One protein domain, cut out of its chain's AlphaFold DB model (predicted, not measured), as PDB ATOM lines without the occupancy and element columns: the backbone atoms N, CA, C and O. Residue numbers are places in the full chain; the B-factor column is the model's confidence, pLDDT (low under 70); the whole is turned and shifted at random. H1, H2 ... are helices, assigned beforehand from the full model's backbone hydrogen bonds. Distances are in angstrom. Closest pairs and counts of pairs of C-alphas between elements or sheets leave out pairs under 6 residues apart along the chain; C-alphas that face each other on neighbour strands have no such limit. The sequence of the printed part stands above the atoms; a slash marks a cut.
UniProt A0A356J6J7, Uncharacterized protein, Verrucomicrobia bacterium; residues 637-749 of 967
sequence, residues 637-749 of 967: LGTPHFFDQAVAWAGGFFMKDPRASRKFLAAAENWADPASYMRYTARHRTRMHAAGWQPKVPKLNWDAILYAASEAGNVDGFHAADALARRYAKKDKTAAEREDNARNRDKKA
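What this domain is: This is residues 637 to 749 of the 967 residues of an uncharacterized protein of Verrucomicrobia bacterium (UniProt A0A356J6J7). Two helical hairpins, H1 with H2 and H5 with H6, stand side by side as a four-helix up-and-down bundle, each helix running against the one before it. At one end of the bundle H3 and H4 lead the chain away and residues 692 to 701 fold back to H5, while H7 follows H6 at a corner and its residues 742 to 748, with Ala 749, stick out. The printed part has 113 residues with seven named helices, H1 to H7 in chain order, and no named strand; the class is all helix. It is only just loose, close to compact, with a radius of gyration of the C-alphas of 16.1 A, and its flat outline spans 44 by 43 by 21 A.

Where its parts are: Find C-alpha 640 at (28.915, 140.645, 95.977); from there H1, residues 640 to 654, runs 20.5 A. Next come H2, residues 658 to 672, 20.7 A long, then H3, residues 674 to 682, and H4, residues 685 to 691. Look at C-alpha 702 at (27.421, 142.685, 81.960) for the start of H5, residues 702 to 711, 14.1 A long. H6, residues 715 to 731, is the longest at 24.8 A, and H7, residues 735 to 748, runs 19.6 A to C-alpha 748 at (43.770, 126.636, 72.884).

How they stand to each other: Begin with the hairpin of H1 and H2: they touch, closest at the C-alphas of Phe 654 and Ser 661, 5.0 A, at a shallow tilt of 19 degrees, opposite ways. H1 touches H5 with residues 647 to 652 alone, the C-alphas of Gly 652 and Ala 708 coming closest at 5.0 A. H2, the hub, touches H6 at a shallow tilt of 7 degrees, the same way, with the C-alphas of Ser 661 and Gly 717 closest at 5.9 A. In the hairpin of H5 and H6, the closest C-alphas, of Ala 709 and Phe 718, are 5.0 A apart. H2 and H3 only just touch, with 3 pairs of C-alphas within 8 A, only at the corner, closest at the C-alphas of Trp 671 and Tyr 677, 5.1 A. H3 and H4 meet only through their link; H6 and H7 are apart. In H1, H3, H5 and H7 every O i to N i+4 pair is within hydrogen-bond range; in H2 9 of 11 are, in H6 11 of 13, and in H4 1 of 3, beside 2 of 4 O i to N i+3 pairs.

The domain as a whole: Look to Thr 686 and Ala 749 for the two C-alphas farthest apart, 49.6 A. The printed part has no cut, and no link is long. The mean pLDDT of the printed part is 76.2; it is under 70 in residues 637 to 639, 680 to 697 and 730 to 749.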
ATOM      1  N   LEU A 637      26.423 146.894  98.745       68.56
ATOM      2  CA  LEU A 637      27.839 146.989  98.336       68.56
ATOM      3  C   LEU A 637      28.753 146.051  99.140       68.56
ATOM      4  O   LEU A 637      29.802 145.656  98.635       68.56
ATOM      5  N   GLY A 638      28.361 145.700 100.373       61.94
ATOM      6  CA  GLY A 638      29.067 144.723 101.217       61.94
ATOM      7  C   GLY A 638      29.134 143.325 100.592       61.94
ATOM      8  O   GLY A 638      30.155 142.645 100.689       61.94
ATOM      9  N   THR A 639      28.058 142.977  99.883       68.81
ATOM     10  CA  THR A 639      27.605 141.639  99.488       68.81
ATOM     11  C   THR A 639      27.712 141.426  97.970       68.81
ATOM     12  O   THR A 639      26.761 141.741  97.247       68.81
ATOM     13  N   PRO A 640      28.794 140.839  97.424       71.69
ATOM     14  CA  PRO A 640      28.915 140.645  95.977       71.69
ATOM     15  C   PRO A 640      27.761 139.830  95.373       71.69
ATOM     16  O   PRO A 640      27.293 140.139  94.284       71.69
ATOM     17  N   HIS A 641      27.246 138.835  96.106       73.44
ATOM     18  CA  HIS A 641      26.144 137.992  95.639       73.44
ATOM     19  C   HIS A 641      24.807 138.747  95.533       73.44
ATOM     20  O   HIS A 641      24.102 138.585  94.538       73.44
ATOM     21  N   PHE A 642      24.476 139.604  96.508       73.44
ATOM     22  CA  PHE A 642      23.238 140.397  96.487       73.44
ATOM     23  C   PHE A 642      23.323 141.606  95.573       73.44
ATOM     24  O   PHE A 642      22.325 141.957  94.951       73.44
ATOM     25  N   PHE A 643      24.516 142.177  95.409       81.44
ATOM     26  CA  PHE A 643      24.792 143.129  94.342       81.44
ATOM     27  C   PHE A 643      24.516 142.497  92.965       81.44
ATOM     28  O   PHE A 643      23.732 143.042  92.191       81.44
ATOM     29  N   ASP A 644      25.075 141.314  92.683       80.88
ATOM     30  CA  ASP A 644      24.873 140.621  91.405       80.88
ATOM     31  C   ASP A 644      23.406 140.203  91.178       80.88
ATOM     32  O   ASP A 644      22.895 140.371  90.068       80.88
ATOM     33  N   GLN A 645      22.702 139.707  92.206       83.44
ATOM     34  CA  GLN A 645      21.266 139.390  92.115       83.44
ATOM     35  C   GLN A 645      20.416 140.644  91.874       83.44
ATOM     36  O   GLN A 645      19.593 140.656  90.958       83.44
ATOM     37  N   ALA A 646      20.637 141.720  92.638       86.06
ATOM     38  CA  ALA A 646      19.892 142.965  92.482       86.06
ATOM     39  C   ALA A 646      20.130 143.593  91.099       86.06
ATOM     40  O   ALA A 646      19.174 144.021  90.457       86.06
ATOM     41  N   VAL A 647      21.370 143.585  90.594       87.62
ATOM     42  CA  VAL A 647      21.703 144.047  89.234       87.62
ATOM     43  C   VAL A 647      21.057 143.169  88.160       87.62
ATOM     44  O   VAL A 647      20.558 143.703  87.169       87.62
ATOM     45  N   ALA A 648      21.031 141.844  88.329       86.81
ATOM     46  CA  ALA A 648      20.385 140.941  87.376       86.81
ATOM     47  C   ALA A 648      18.860 141.145  87.330       86.81
ATOM     48  O   ALA A 648      18.285 141.239  86.243       86.81
ATOM     49  N   TRP A 649      18.215 141.287  88.493       90.75
ATOM     50  CA  TRP A 649      16.796 141.642  88.606       90.75
ATOM     51  C   TRP A 649      16.502 143.013  87.978       90.75
ATOM     52  O   TRP A 649      15.603 143.127  87.147       90.75
ATOM     53  N   ALA A 650      17.302 144.031  88.304       91.00
ATOM     54  CA  ALA A 650      17.157 145.385  87.778       91.00
ATOM     55  C   ALA A 650      17.368 145.434  86.257       91.00
ATOM     56  O   ALA A 650      16.624 146.119  85.559       91.00
ATOM     57  N   GLY A 651      18.300 144.641  85.719       91.19
ATOM     58  CA  GLY A 651      18.435 144.419  84.281       91.19
ATOM     59  C   GLY A 651      17.163 143.812  83.679       91.19
ATOM     60  O   GLY A 651      16.603 144.365  82.735       91.19
ATOM     61  N   GLY A 652      16.647 142.725  84.262       89.19
ATOM     62  CA  GLY A 652      15.394 142.081  83.838       89.19
ATOM     63  C   GLY A 652      14.129 142.947  83.971       89.19
ATOM     64  O   GLY A 652      13.099 142.626  83.364       89.19
ATOM     65  N   PHE A 653      14.194 144.038  84.741       92.69
ATOM     66  CA  PHE A 653      13.121 145.017  84.904       92.69
ATOM     67  C   PHE A 653      13.325 146.249  84.003       92.69
ATOM     68  O   PHE A 653      12.588 146.435  83.036       92.69
ATOM     69  N   PHE A 654      14.344 147.074  84.264       94.81
ATOM     70  CA  PHE A 654      14.525 148.373  83.603       94.81
ATOM     71  C   PHE A 654      14.898 148.267  82.126       94.81
ATOM     72  O   PHE A 654      14.588 149.186  81.370       94.81
ATOM     73  N   MET A 655      15.501 147.162  81.667       93.44
ATOM     74  CA  MET A 655      15.792 147.000  80.237       93.44
ATOM     75  C   MET A 655      14.525 146.830  79.381       93.44
ATOM     76  O   MET A 655      14.626 146.924  78.162       93.44
ATOM     77  N   LYS A 656      13.333 146.672  79.977       91.44
ATOM     78  CA  LYS A 656      12.037 146.651  79.266       91.44
ATOM     79  C   LYS A 656      11.507 148.033  78.871       91.44
ATOM     80  O   LYS A 656      10.688 148.115  77.965       91.44
ATOM     81  N   ASP A 657      11.988 149.110  79.492       89.62
ATOM     82  CA  ASP A 657      11.635 150.489  79.129       89.62
ATOM     83  C   ASP A 657      12.875 151.233  78.593       89.62
ATOM     84  O   ASP A 657      13.834 151.430  79.341       89.62
ATOM     85  N   PRO A 658      12.888 151.707  77.330       88.50
ATOM     86  CA  PRO A 658      13.972 152.526  76.777       88.50
ATOM     87  C   PRO A 658      14.300 153.818  77.549       88.50
ATOM     88  O   PRO A 658      15.385 154.372  77.363       88.50
ATOM     89  N   ARG A 659      13.401 154.331  78.403       90.00
ATOM     90  CA  ARG A 659      13.676 155.491  79.271       90.00
ATOM     91  C   ARG A 659      14.363 155.069  80.570       90.00
ATOM     92  O   ARG A 659      15.415 155.624  80.894       90.00
ATOM     93  N   ALA A 660      13.819 154.087  81.289       91.06
ATOM     94  CA  ALA A 660      14.436 153.543  82.495       91.06
ATOM     95  C   ALA A 660      15.790 152.869  82.211       91.06
ATOM     96  O   ALA A 660      16.733 153.085  82.971       91.06
ATOM     97  N   SER A 661      15.931 152.135  81.100       93.44
ATOM     98  CA  SER A 661      17.175 151.443  80.731       93.44
ATOM     99  C   SER A 661      18.363 152.400  80.626       93.44
ATOM    100  O   SER A 661      19.437 152.117  81.152       93.44
ATOM    101  N   ARG A 662      18.167 153.585  80.031       92.56
ATOM    102  CA  ARG A 662      19.203 154.626  79.926       92.56
ATOM    103  C   ARG A 662      19.635 155.153  81.300       92.56
ATOM    104  O   ARG A 662      20.827 155.376  81.506       92.56
ATOM    105  N   LYS A 663      18.703 155.311  82.250       93.38
ATOM    106  CA  LYS A 663      19.023 155.713  83.633       93.38
ATOM    107  C   LYS A 663      19.750 154.595  84.394       93.38
ATOM    108  O   LYS A 663      20.794 154.844  84.990       93.38
ATOM    109  N   PHE A 664      19.244 153.364  84.311       94.56
ATOM    110  CA  PHE A 664      19.841 152.172  84.921       94.56
ATOM    111  C   PHE A 664      21.273 151.919  84.425       94.56
ATOM    112  O   PHE A 664      22.169 151.691  85.233       94.56
ATOM    113  N   LEU A 665      21.532 152.035  83.119       94.12
ATOM    114  CA  LEU A 665      22.879 151.869  82.565       94.12
ATOM    115  C   LEU A 665      23.847 152.982  82.994       94.12
ATOM    116  O   LEU A 665      25.033 152.711  83.184       94.12
ATOM    117  N   ALA A 666      23.362 154.211  83.202       91.69
ATOM    118  CA  ALA A 666      24.172 155.288  83.773       91.69
ATOM    119  C   ALA A 666      24.512 155.034  85.255       91.69
ATOM    120  O   ALA A 666      25.632 155.311  85.685       91.69
ATOM    121  N   ALA A 667      23.589 154.461  86.036       88.38
ATOM    122  CA  ALA A 667      23.869 154.009  87.401       88.38
ATOM    123  C   ALA A 667      24.894 152.853  87.406       88.38
ATOM    124  O   ALA A 667      25.912 152.930  88.097       88.38
ATOM    125  N   ALA A 668      24.715 151.860  86.528       89.31
ATOM    126  CA  ALA A 668      25.646 150.747  86.350       89.31
ATOM    127  C   ALA A 668      27.066 151.202  85.958       89.31
ATOM    128  O   ALA A 668      28.035 150.712  86.533       89.31
ATOM    129  N   GLU A 669      27.228 152.175  85.052       89.75
ATOM    130  CA  GLU A 669      28.549 152.751  84.737       89.75
ATOM    131  C   GLU A 669      29.214 153.401  85.970       89.75
ATOM    132  O   GLU A 669      30.419 153.236  86.183       89.75
ATOM    133  N   ASN A 670      28.445 154.079  86.830       85.94
ATOM    134  CA  ASN A 670      28.978 154.694  88.051       85.94
ATOM    135  C   ASN A 670      29.472 153.675  89.092       85.94
ATOM    136  O   ASN A 670      30.405 153.986  89.836       85.94
ATOM    137  N   TRP A 671      28.902 152.467  89.139       81.50
ATOM    138  CA  TRP A 671      29.411 151.377  89.984       81.50
ATOM    139  C   TRP A 671      30.552 150.595  89.318       81.50
ATOM    140  O   TRP A 671      31.423 150.080  90.016       81.50
ATOM    141  N   ALA A 672      30.576 150.542  87.983       83.12
ATOM    142  CA  ALA A 672      31.618 149.881  87.201       83.12
ATOM    143  C   ALA A 672      32.966 150.609  87.241       83.12
ATOM    144  O   ALA A 672      34.017 149.971  87.184       83.12
ATOM    145  N   ASP A 673      32.964 151.945  87.288       83.19
ATOM    146  CA  ASP A 673      34.213 152.698  87.339       83.19
ATOM    147  C   ASP A 673      34.838 152.712  88.745       83.19
ATOM    148  O   ASP A 673      34.226 153.241  89.675       83.19
ATOM    149  N   PRO A 674      36.088 152.232  88.917       78.88
ATOM    150  CA  PRO A 674      36.739 152.211  90.223       78.88
ATOM    151  C   PRO A 674      36.872 153.584  90.893       78.88
ATOM    152  O   PRO A 674      36.867 153.645  92.118       78.88
ATOM    153  N   ALA A 675      36.988 154.687  90.143       77.69
ATOM    154  CA  ALA A 675      37.103 156.019  90.731       77.69
ATOM    155  C   ALA A 675      35.736 156.561  91.173       77.69
ATOM    156  O   ALA A 675      35.636 157.106  92.276       77.69
ATOM    157  N   SER A 676      34.678 156.366  90.377       71.56
ATOM    158  CA  SER A 676      33.301 156.664  90.804       71.56
ATOM    159  C   SER A 676      32.903 155.813  92.011       71.56
ATOM    160  O   SER A 676      32.517 156.367  93.040       71.56
ATOM    161  N   TYR A 677      33.129 154.498  91.955       71.75
ATOM    162  CA  TYR A 677      32.896 153.570  93.061       71.75
ATOM    163  C   TYR A 677      33.679 153.945  94.330       71.75
ATOM    164  O   TYR A 677      33.128 153.929  95.431       71.75
ATOM    165  N   MET A 678      34.950 154.349  94.212       71.81
ATOM    166  CA  MET A 678      35.745 154.778  95.371       71.81
ATOM    167  C   MET A 678      35.285 156.117  95.960       71.81
ATOM    168  O   MET A 678      35.378 156.288  97.173       71.81
ATOM    169  N   ARG A 679      34.744 157.050  95.161       73.44
ATOM    170  CA  ARG A 679      34.108 158.287  95.667       73.44
ATOM    171  C   ARG A 679      32.760 158.001  96.336       73.44
ATOM    172  O   ARG A 679      32.455 158.574  97.379       73.44
ATOM    173  N   TYR A 680      31.974 157.105  95.745       64.75
ATOM    174  CA  TYR A 680      30.665 156.669  96.230       64.75
ATOM    175  C   TYR A 680      30.803 155.942  97.574       64.75
ATOM    176  O   TYR A 680      30.247 156.379  98.580       64.75
ATOM    177  N   THR A 681      31.671 154.929  97.644       65.88
ATOM    178  CA  THR A 681      32.018 154.262  98.909       65.88
ATOM    179  C   THR A 681      32.695 155.205  99.901       65.88
ATOM    180  O   THR A 681      32.430 155.069 101.090       65.88
ATOM    181  N   ALA A 682      33.497 156.198  99.482       66.75
ATOM    182  CA  ALA A 682      34.092 157.172 100.409       66.75
ATOM    183  C   ALA A 682      33.049 157.964 101.216       66.75
ATOM    184  O   ALA A 682      33.263 158.169 102.410       66.75
ATOM    185  N   ARG A 683      31.888 158.306 100.635       65.50
ATOM    186  CA  ARG A 683      30.759 158.920 101.372       65.50
ATOM    187  C   ARG A 683      30.148 158.003 102.441       65.50
ATOM    188  O   ARG A 683      29.432 158.476 103.318       65.50
ATOM    189  N   HIS A 684      30.445 156.705 102.391       59.62
ATOM    190  CA  HIS A 684      29.981 155.696 103.345       59.62
ATOM    191  C   HIS A 684      31.125 155.049 104.156       59.62
ATOM    192  O   HIS A 684      30.857 154.270 105.075       59.62
ATOM    193  N   ARG A 685      32.397 155.387 103.878       57.28
ATOM    194  CA  ARG A 685      33.583 154.743 104.476       57.28
ATOM    195  C   ARG A 685      33.612 154.845 105.992       57.28
ATOM    196  O   ARG A 685      33.943 153.854 106.623       57.28
ATOM    197  N   THR A 686      33.220 155.970 106.583       56.97
ATOM    198  CA  THR A 686      33.180 156.147 108.049       56.97
ATOM    199  C   THR A 686      32.294 155.124 108.764       56.97
ATOM    200  O   THR A 686      32.549 154.829 109.924       56.97
ATOM    201  N   ARG A 687      31.296 154.538 108.083       53.19
ATOM    202  CA  ARG A 687      30.485 153.430 108.620       53.19
ATOM    203  C   ARG A 687      31.068 152.051 108.284       53.19
ATOM    204  O   ARG A 687      30.973 151.148 109.102       53.19
ATOM    205  N   MET A 688      31.695 151.894 107.115       56.22
ATOM    206  CA  MET A 688      32.314 150.629 106.678       56.22
ATOM    207  C   MET A 688      33.613 150.298 107.437       56.22
ATOM    208  O   MET A 688      33.861 149.147 107.782       56.22
ATOM    209  N   HIS A 689      34.451 151.304 107.709       54.88
ATOM    210  CA  HIS A 689      35.796 151.115 108.270       54.88
ATOM    211  C   HIS A 689      35.772 150.623 109.725       54.88
ATOM    212  O   HIS A 689      36.696 149.933 110.149       54.88
ATOM    213  N   ALA A 690      34.702 150.938 110.464       53.97
ATOM    214  CA  ALA A 690      34.455 150.441 111.817       53.97
ATOM    215  C   ALA A 690      34.173 148.924 111.861       53.97
ATOM    216  O   ALA A 690      34.395 148.297 112.889       53.97
ATOM    217  N   ALA A 691      33.741 148.331 110.742       51.41
ATOM    218  CA  ALA A 691      33.555 146.888 110.579       51.41
ATOM    219  C   ALA A 691      34.777 146.193 109.934       51.41
ATOM    220  O   ALA A 691      34.681 145.054 109.488       51.41
ATOM    221  N   GLY A 692      35.918 146.886 109.799       56.34
ATOM    222  CA  GLY A 692      37.139 146.351 109.177       56.34
ATOM    223  C   GLY A 692      37.045 146.060 107.668       56.34
ATOM    224  O   GLY A 692      38.008 145.574 107.074       56.34
ATOM    225  N   TRP A 693      35.911 146.357 107.028       55.22
ATOM    226  CA  TRP A 693      35.624 145.942 105.657       55.22
ATOM    227  C   TRP A 693      36.366 146.796 104.618       55.22
ATOM    228  O   TRP A 693      36.258 148.026 104.605       55.22
ATOM    229  N   GLN A 694      37.091 146.140 103.703       62.00
ATOM    230  CA  GLN A 694      37.754 146.789 102.568       62.00
ATOM    231  C   GLN A 694      36.980 146.541 101.259       62.00
ATOM    232  O   GLN A 694      37.057 145.434 100.714       62.00
ATOM    233  N   PRO A 695      36.273 147.553 100.712       60.00
ATOM    234  CA  PRO A 695      35.534 147.408  99.464       60.00
ATOM    235  C   PRO A 695      36.435 147.003  98.294       60.00
ATOM    236  O   PRO A 695      37.314 147.758  97.873       60.00
ATOM    237  N   LYS A 696      36.143 145.849  97.692       68.31
ATOM    238  CA  LYS A 696      36.532 145.557  96.305       68.31
ATOM    239  C   LYS A 696      35.461 146.138  95.381       68.31
ATOM    240  O   LYS A 696      34.287 146.152  95.742       68.31
ATOM    241  N   VAL A 697      35.858 146.629  94.207       68.94
ATOM    242  CA  VAL A 697      34.899 147.054  93.172       68.94
ATOM    243  C   VAL A 697      34.124 145.808  92.714       68.94
ATOM    244  O   VAL A 697      34.775 144.819  92.353       68.94
ATOM    245  N   PRO A 698      32.780 145.799  92.755       70.81
ATOM    246  CA  PRO A 698      31.994 144.641  92.351       70.81
ATOM    247  C   PRO A 698      32.107 144.424  90.838       70.81
ATOM    248  O   PRO A 698      32.054 145.366  90.044       70.81
ATOM    249  N   LYS A 699      32.276 143.166  90.422       81.00
ATOM    250  CA  LYS A 699      32.418 142.798  89.006       81.00
ATOM    251  C   LYS A 699      31.044 142.633  88.361       81.00
ATOM    252  O   LYS A 699      30.587 141.510  88.182       81.00
ATOM    253  N   LEU A 700      30.428 143.760  87.996       85.00
ATOM    254  CA  LEU A 700      29.140 143.819  87.298       85.00
ATOM    255  C   LEU A 700      29.015 142.758  86.196       85.00
ATOM    256  O   LEU A 700      29.801 142.722  85.244       85.00
ATOM    257  N   ASN A 701      27.981 141.925  86.311       85.81
ATOM    258  CA  ASN A 701      27.662 140.882  85.346       85.81
ATOM    259  C   ASN A 701      27.015 141.473  84.077       85.81
ATOM    260  O   ASN A 701      25.805 141.388  83.860       85.81
ATOM    261  N   TRP A 702      27.843 142.086  83.229       89.44
ATOM    262  CA  TRP A 702      27.421 142.685  81.960       89.44
ATOM    263  C   TRP A 702      26.709 141.700  81.023       89.44
ATOM    264  O   TRP A 702      25.800 142.112  80.307       89.44
ATOM    265  N   ASP A 703      27.066 140.413  81.056       86.19
ATOM    266  CA  ASP A 703      26.425 139.382  80.231       86.19
ATOM    267  C   ASP A 703      24.944 139.189  80.614       86.19
ATOM    268  O   ASP A 703      24.104 138.984  79.737       86.19
ATOM    269  N   ALA A 704      24.592 139.327  81.901       84.19
ATOM    270  CA  ALA A 704      23.200 139.293  82.358       84.19
ATOM    271  C   ALA A 704      22.403 140.529  81.904       84.19
ATOM    272  O   ALA A 704      21.261 140.395  81.465       84.19
ATOM    273  N   ILE A 705      23.014 141.721  81.939       90.25
ATOM    274  CA  ILE A 705      22.389 142.964  81.452       90.25
ATOM    275  C   ILE A 705      22.162 142.898  79.933       90.25
ATOM    276  O   ILE A 705      21.090 143.259  79.448       90.25
ATOM    277  N   LEU A 706      23.144 142.390  79.179       89.56
ATOM    278  CA  LEU A 706      23.041 142.171  77.732       89.56
ATOM    279  C   LEU A 706      21.961 141.146  77.376       89.56
ATOM    280  O   LEU A 706      21.206 141.357  76.426       89.56
ATOM    281  N   TYR A 707      21.864 140.058  78.143       85.31
ATOM    282  CA  TYR A 707      20.811 139.063  77.968       85.31
ATOM    283  C   TYR A 707      19.423 139.669  78.211       85.31
ATOM    284  O   TYR A 707      18.567 139.569  77.336       85.31
ATOM    285  N   ALA A 708      19.231 140.385  79.324       84.06
ATOM    286  CA  ALA A 708      17.969 141.053  79.641       84.06
ATOM    287  C   ALA A 708      17.569 142.108  78.590       84.06
ATOM    288  O   ALA A 708      16.400 142.208  78.230       84.06
ATOM    289  N   ALA A 709      18.532 142.859  78.046       86.06
ATOM    290  CA  ALA A 709      18.286 143.809  76.960       86.06
ATOM    291  C   ALA A 709      17.831 143.122  75.661       86.06
ATOM    292  O   ALA A 709      16.937 143.621  74.979       86.06
ATOM    293  N   SER A 710      18.422 141.966  75.341       84.50
ATOM    294  CA  SER A 710      18.033 141.151  74.185       84.50
ATOM    295  C   SER A 710      16.677 140.464  74.376       84.50
ATOM    296  O   SER A 710      15.931 140.350  73.410       84.50
ATOM    297  N   GLU A 711      16.358 140.005  75.588       84.56
ATOM    298  CA  GLU A 711      15.067 139.390  75.941       84.56
ATOM    299  C   GLU A 711      13.929 140.425  75.941       84.56
ATOM    300  O   GLU A 711      12.812 140.124  75.536       84.56
ATOM    301  N   ALA A 712      14.231 141.670  76.318       83.44
ATOM    302  CA  ALA A 712      13.311 142.801  76.265       83.44
ATOM    303  C   ALA A 712      13.122 143.418  74.861       83.44
ATOM    304  O   ALA A 712      12.338 144.354  74.719       83.44
ATOM    305  N   GLY A 713      13.872 142.978  73.842       86.81
ATOM    306  CA  GLY A 713      13.867 143.595  72.506       86.81
ATOM    307  C   GLY A 713      14.406 145.037  72.458       86.81
ATOM    308  O   GLY A 713      14.253 145.725  71.450       86.81
ATOM    309  N   ASN A 714      15.046 145.519  73.527       90.12
ATOM    310  CA  ASN A 714      15.467 146.913  73.673       90.12
ATOM    311  C   ASN A 714      16.823 147.151  72.992       90.12
ATOM    312  O   ASN A 714      17.869 147.153  73.642       90.12
ATOM    313  N   VAL A 715      16.796 147.342  71.670       88.19
ATOM    314  CA  VAL A 715      17.983 147.530  70.810       88.19
ATOM    315  C   VAL A 715      18.879 148.682  71.294       88.19
ATOM    316  O   VAL A 715      20.090 148.505  71.425       88.19
ATOM    317  N   ASP A 716      18.287 149.826  71.648       88.94
ATOM    318  CA  ASP A 716      18.975 150.976  72.255       88.94
ATOM    319  C   ASP A 716      19.722 150.583  73.539       88.94
ATOM    320  O   ASP A 716      20.919 150.843  73.694       88.94
ATOM    321  N   GLY A 717      19.008 149.930  74.459       90.62
ATOM    322  CA  GLY A 717      19.552 149.454  75.725       90.62
ATOM    323  C   GLY A 717      20.656 148.414  75.530       90.62
ATOM    324  O   GLY A 717      21.667 148.462  76.227       90.62
ATOM    325  N   PHE A 718      20.509 147.515  74.555       91.25
ATOM    326  CA  PHE A 718      21.515 146.512  74.214       91.25
ATOM    327  C   PHE A 718      22.801 147.162  73.687       91.25
ATOM    328  O   PHE A 718      23.888 146.841  74.165       91.25
ATOM    329  N   HIS A 719      22.703 148.114  72.755       90.44
ATOM    330  CA  HIS A 719      23.876 148.815  72.224       90.44
ATOM    331  C   HIS A 719      24.589 149.665  73.283       90.44
ATOM    332  O   HIS A 719      25.823 149.670  73.331       90.44
ATOM    333  N   ALA A 720      23.840 150.328  74.166       92.31
ATOM    334  CA  ALA A 720      24.409 151.053  75.298       92.31
ATOM    335  C   ALA A 720      25.106 150.102  76.295       92.31
ATOM    336  O   ALA A 720      26.255 150.343  76.671       92.31
ATOM    337  N   ALA A 721      24.469 148.984  76.660       91.06
ATOM    338  CA  ALA A 721      25.054 147.968  77.535       91.06
ATOM    339  C   ALA A 721      26.320 147.329  76.933       91.06
ATOM    340  O   ALA A 721      27.310 147.150  77.637       91.06
ATOM    341  N   ASP A 722      26.340 147.044  75.628       90.94
ATOM    342  CA  ASP A 722      27.499 146.472  74.925       90.94
ATOM    343  C   ASP A 722      28.661 147.477  74.857       90.94
ATOM    344  O   ASP A 722      29.818 147.122  75.090       90.94
ATOM    345  N   ALA A 723      28.380 148.766  74.636       91.06
ATOM    346  CA  ALA A 723      29.397 149.815  74.710       91.06
ATOM    347  C   ALA A 723      30.074 149.884  76.096       91.06
ATOM    348  O   ALA A 723      31.299 150.036  76.169       91.06
ATOM    349  N   LEU A 724      29.305 149.711  77.178       91.94
ATOM    350  CA  LEU A 724      29.810 149.653  78.553       91.94
ATOM    351  C   LEU A 724      30.557 148.341  78.839       91.94
ATOM    352  O   LEU A 724      31.712 148.375  79.264       91.94
ATOM    353  N   ALA A 725      29.987 147.185  78.502       89.69
ATOM    354  CA  ALA A 725      30.632 145.879  78.648       89.69
ATOM    355  C   ALA A 725      32.016 145.848  77.967       89.69
ATOM    356  O   ALA A 725      33.019 145.445  78.562       89.69
ATOM    357  N   ARG A 726      32.114 146.381  76.739       86.62
ATOM    358  CA  ARG A 726      33.371 146.539  75.979       86.62
ATOM    359  C   ARG A 726      34.378 147.497  76.630       86.62
ATOM    360  O   ARG A 726      35.579 147.360  76.372       86.62
ATOM    361  N   ARG A 727      33.908 148.484  77.403       88.38
ATOM    362  CA  ARG A 727      34.717 149.482  78.128       88.38
ATOM    363  C   ARG A 727      35.330 148.859  79.387       88.38
ATOM    364  O   ARG A 727      36.543 148.961  79.574       88.38
ATOM    365  N   TYR A 728      34.533 148.152  80.186       83.31
ATOM    366  CA  TYR A 728      34.961 147.588  81.473       83.31
ATOM    367  C   TYR A 728      35.695 146.246  81.345       83.31
ATOM    368  O   TYR A 728      36.790 146.113  81.890       83.31
ATOM    369  N   ALA A 729      35.274 145.341  80.451       76.38
ATOM    370  CA  ALA A 729      35.982 144.072  80.199       76.38
ATOM    371  C   ALA A 729      37.435 144.226  79.671       76.38
ATOM    372  O   ALA A 729      38.183 143.245  79.594       76.38
ATOM    373  N   LYS A 730      37.847 145.451  79.298       63.16
ATOM    374  CA  LYS A 730      39.242 145.834  79.012       63.16
ATOM    375  C   LYS A 730      40.000 146.375  80.234       63.16
ATOM    376  O   LYS A 730      41.208 146.153  80.312       63.16
ATOM    377  N   LYS A 731      39.327 147.084  81.150       61.94
ATOM    378  CA  LYS A 731      39.902 147.578  82.415       61.94
ATOM    379  C   LYS A 731      40.204 146.410  83.361       61.94
ATOM    380  O   LYS A 731      41.322 146.313  83.858       61.94
ATOM    381  N   ASP A 732      39.254 145.489  83.515       56.53
ATOM    382  CA  ASP A 732      39.211 144.510  84.618       56.53
ATOM    383  C   ASP A 732      40.237 143.370  84.546       56.53
ATOM    384  O   ASP A 732      40.346 142.581  85.485       56.53
ATOM    385  N   LYS A 733      40.981 143.254  83.440       59.66
ATOM    386  CA  LYS A 733      42.057 142.265  83.293       59.66
ATOM    387  C   LYS A 733      43.383 142.888  83.704       59.66
ATOM    388  O   LYS A 733      43.854 143.814  83.035       59.66
ATOM    389  N   THR A 734      44.012 142.349  84.741       62.38
ATOM    390  CA  THR A 734      45.394 142.676  85.131       62.38
ATOM    391  C   THR A 734      46.384 142.366  84.001       62.38
ATOM    392  O   THR A 734      46.073 141.618  83.072       62.38
ATOM    393  N   ALA A 735      47.603 142.916  84.061       59.44
ATOM    394  CA  ALA A 735      48.647 142.601  83.079       59.44
ATOM    395  C   ALA A 735      48.933 141.086  83.011       59.44
ATOM    396  O   ALA A 735      48.965 140.521  81.919       59.44
ATOM    397  N   ALA A 736      49.011 140.420  84.169       57.44
ATOM    398  CA  ALA A 736      49.187 138.973  84.270       57.44
ATOM    399  C   ALA A 736      48.014 138.185  83.655       57.44
ATOM    400  O   ALA A 736      48.241 137.240  82.906       57.44
ATOM    401  N   GLU A 737      46.758 138.591  83.883       58.72
ATOM    402  CA  GLU A 737      45.606 137.950  83.228       58.72
ATOM    403  C   GLU A 737      45.571 138.204  81.717       58.72
ATOM    404  O   GLU A 737      45.085 137.349  80.978       58.72
ATOM    405  N   ARG A 738      46.070 139.343  81.218       66.94
ATOM    406  CA  ARG A 738      46.213 139.586  79.768       66.94
ATOM    407  C   ARG A 738      47.272 138.663  79.166       66.94
ATOM    408  O   ARG A 738      47.016 138.065  78.124       66.94
ATOM    409  N   GLU A 739      48.417 138.520  79.831       58.31
ATOM    410  CA  GLU A 739      49.515 137.654  79.395       58.31
ATOM    411  C   GLU A 739      49.136 136.167  79.455       58.31
ATOM    412  O   GLU A 739      49.347 135.441  78.483       58.31
ATOM    413  N   ASP A 740      48.498 135.708  80.534       60.06
ATOM    414  CA  ASP A 740      48.032 134.323  80.635       60.06
ATOM    415  C   ASP A 740      46.872 134.034  79.668       60.06
ATOM    416  O   ASP A 740      46.855 132.978  79.035       60.06
ATOM    417  N   ASN A 741      45.957 134.987  79.425       60.00
ATOM    418  CA  ASN A 741      44.979 134.842  78.341       60.00
ATOM    419  C   ASN A 741      45.647 134.789  76.957       60.00
ATOM    420  O   ASN A 741      45.142 134.070  76.100       60.00
ATOM    421  N   ALA A 742      46.763 135.486  76.717       61.31
ATOM    422  CA  ALA A 742      47.523 135.363  75.470       61.31
ATOM    423  C   ALA A 742      48.190 133.977  75.361       61.31
ATOM    424  O   ALA A 742      47.896 133.226  74.432       61.31
ATOM    425  N   ARG A 743      48.962 133.565  76.379       61.94
ATOM    426  CA  ARG A 743      49.565 132.220  76.482       61.94
ATOM    427  C   ARG A 743      48.544 131.094  76.319       61.94
ATOM    428  O   ARG A 743      48.846 130.070  75.707       61.94
ATOM    429  N   ASN A 744      47.345 131.254  76.875       53.72
ATOM    430  CA  ASN A 744      46.283 130.257  76.791       53.72
ATOM    431  C   ASN A 744      45.428 130.383  75.524       53.72
ATOM    432  O   ASN A 744      44.803 129.395  75.147       53.72
ATOM    433  N   ARG A 745      45.430 131.524  74.825       52.66
ATOM    434  CA  ARG A 745      44.860 131.654  73.474       52.66
ATOM    435  C   ARG A 745      45.670 130.825  72.482       52.66
ATOM    436  O   ARG A 745      45.084 130.006  71.779       52.66
ATOM    437  N   ASP A 746      46.993 130.950  72.518       49.44
ATOM    438  CA  ASP A 746      47.892 130.194  71.638       49.44
ATOM    439  C   ASP A 746      47.819 128.683  71.924       49.44
ATOM    440  O   ASP A 746      47.712 127.876  71.004       49.44
ATOM    441  N   LYS A 747      47.753 128.280  73.203       45.38
ATOM    442  CA  LYS A 747      47.582 126.865  73.599       45.38
ATOM    443  C   LYS A 747      46.199 126.273  73.291       45.38
ATOM    444  O   LYS A 747      46.085 125.051  73.199       45.38
ATOM    445  N   LYS A 748      45.144 127.093  73.184       39.88
ATOM    446  CA  LYS A 748      43.770 126.636  72.884       39.88
ATOM    447  C   LYS A 748      43.439 126.644  71.392       39.88
ATOM    448  O   LYS A 748      42.486 125.976  71.007       39.88
ATOM    449  N   ALA A 749      44.227 127.320  70.553       39.91
ATOM    450  CA  ALA A 749      44.005 127.386  69.104       39.91
ATOM    451  C   ALA A 749      43.855 126.001  68.433       39.91
ATOM    452  O   ALA A 749      43.050 125.854  67.518       39.91
TER     453      ALA A 749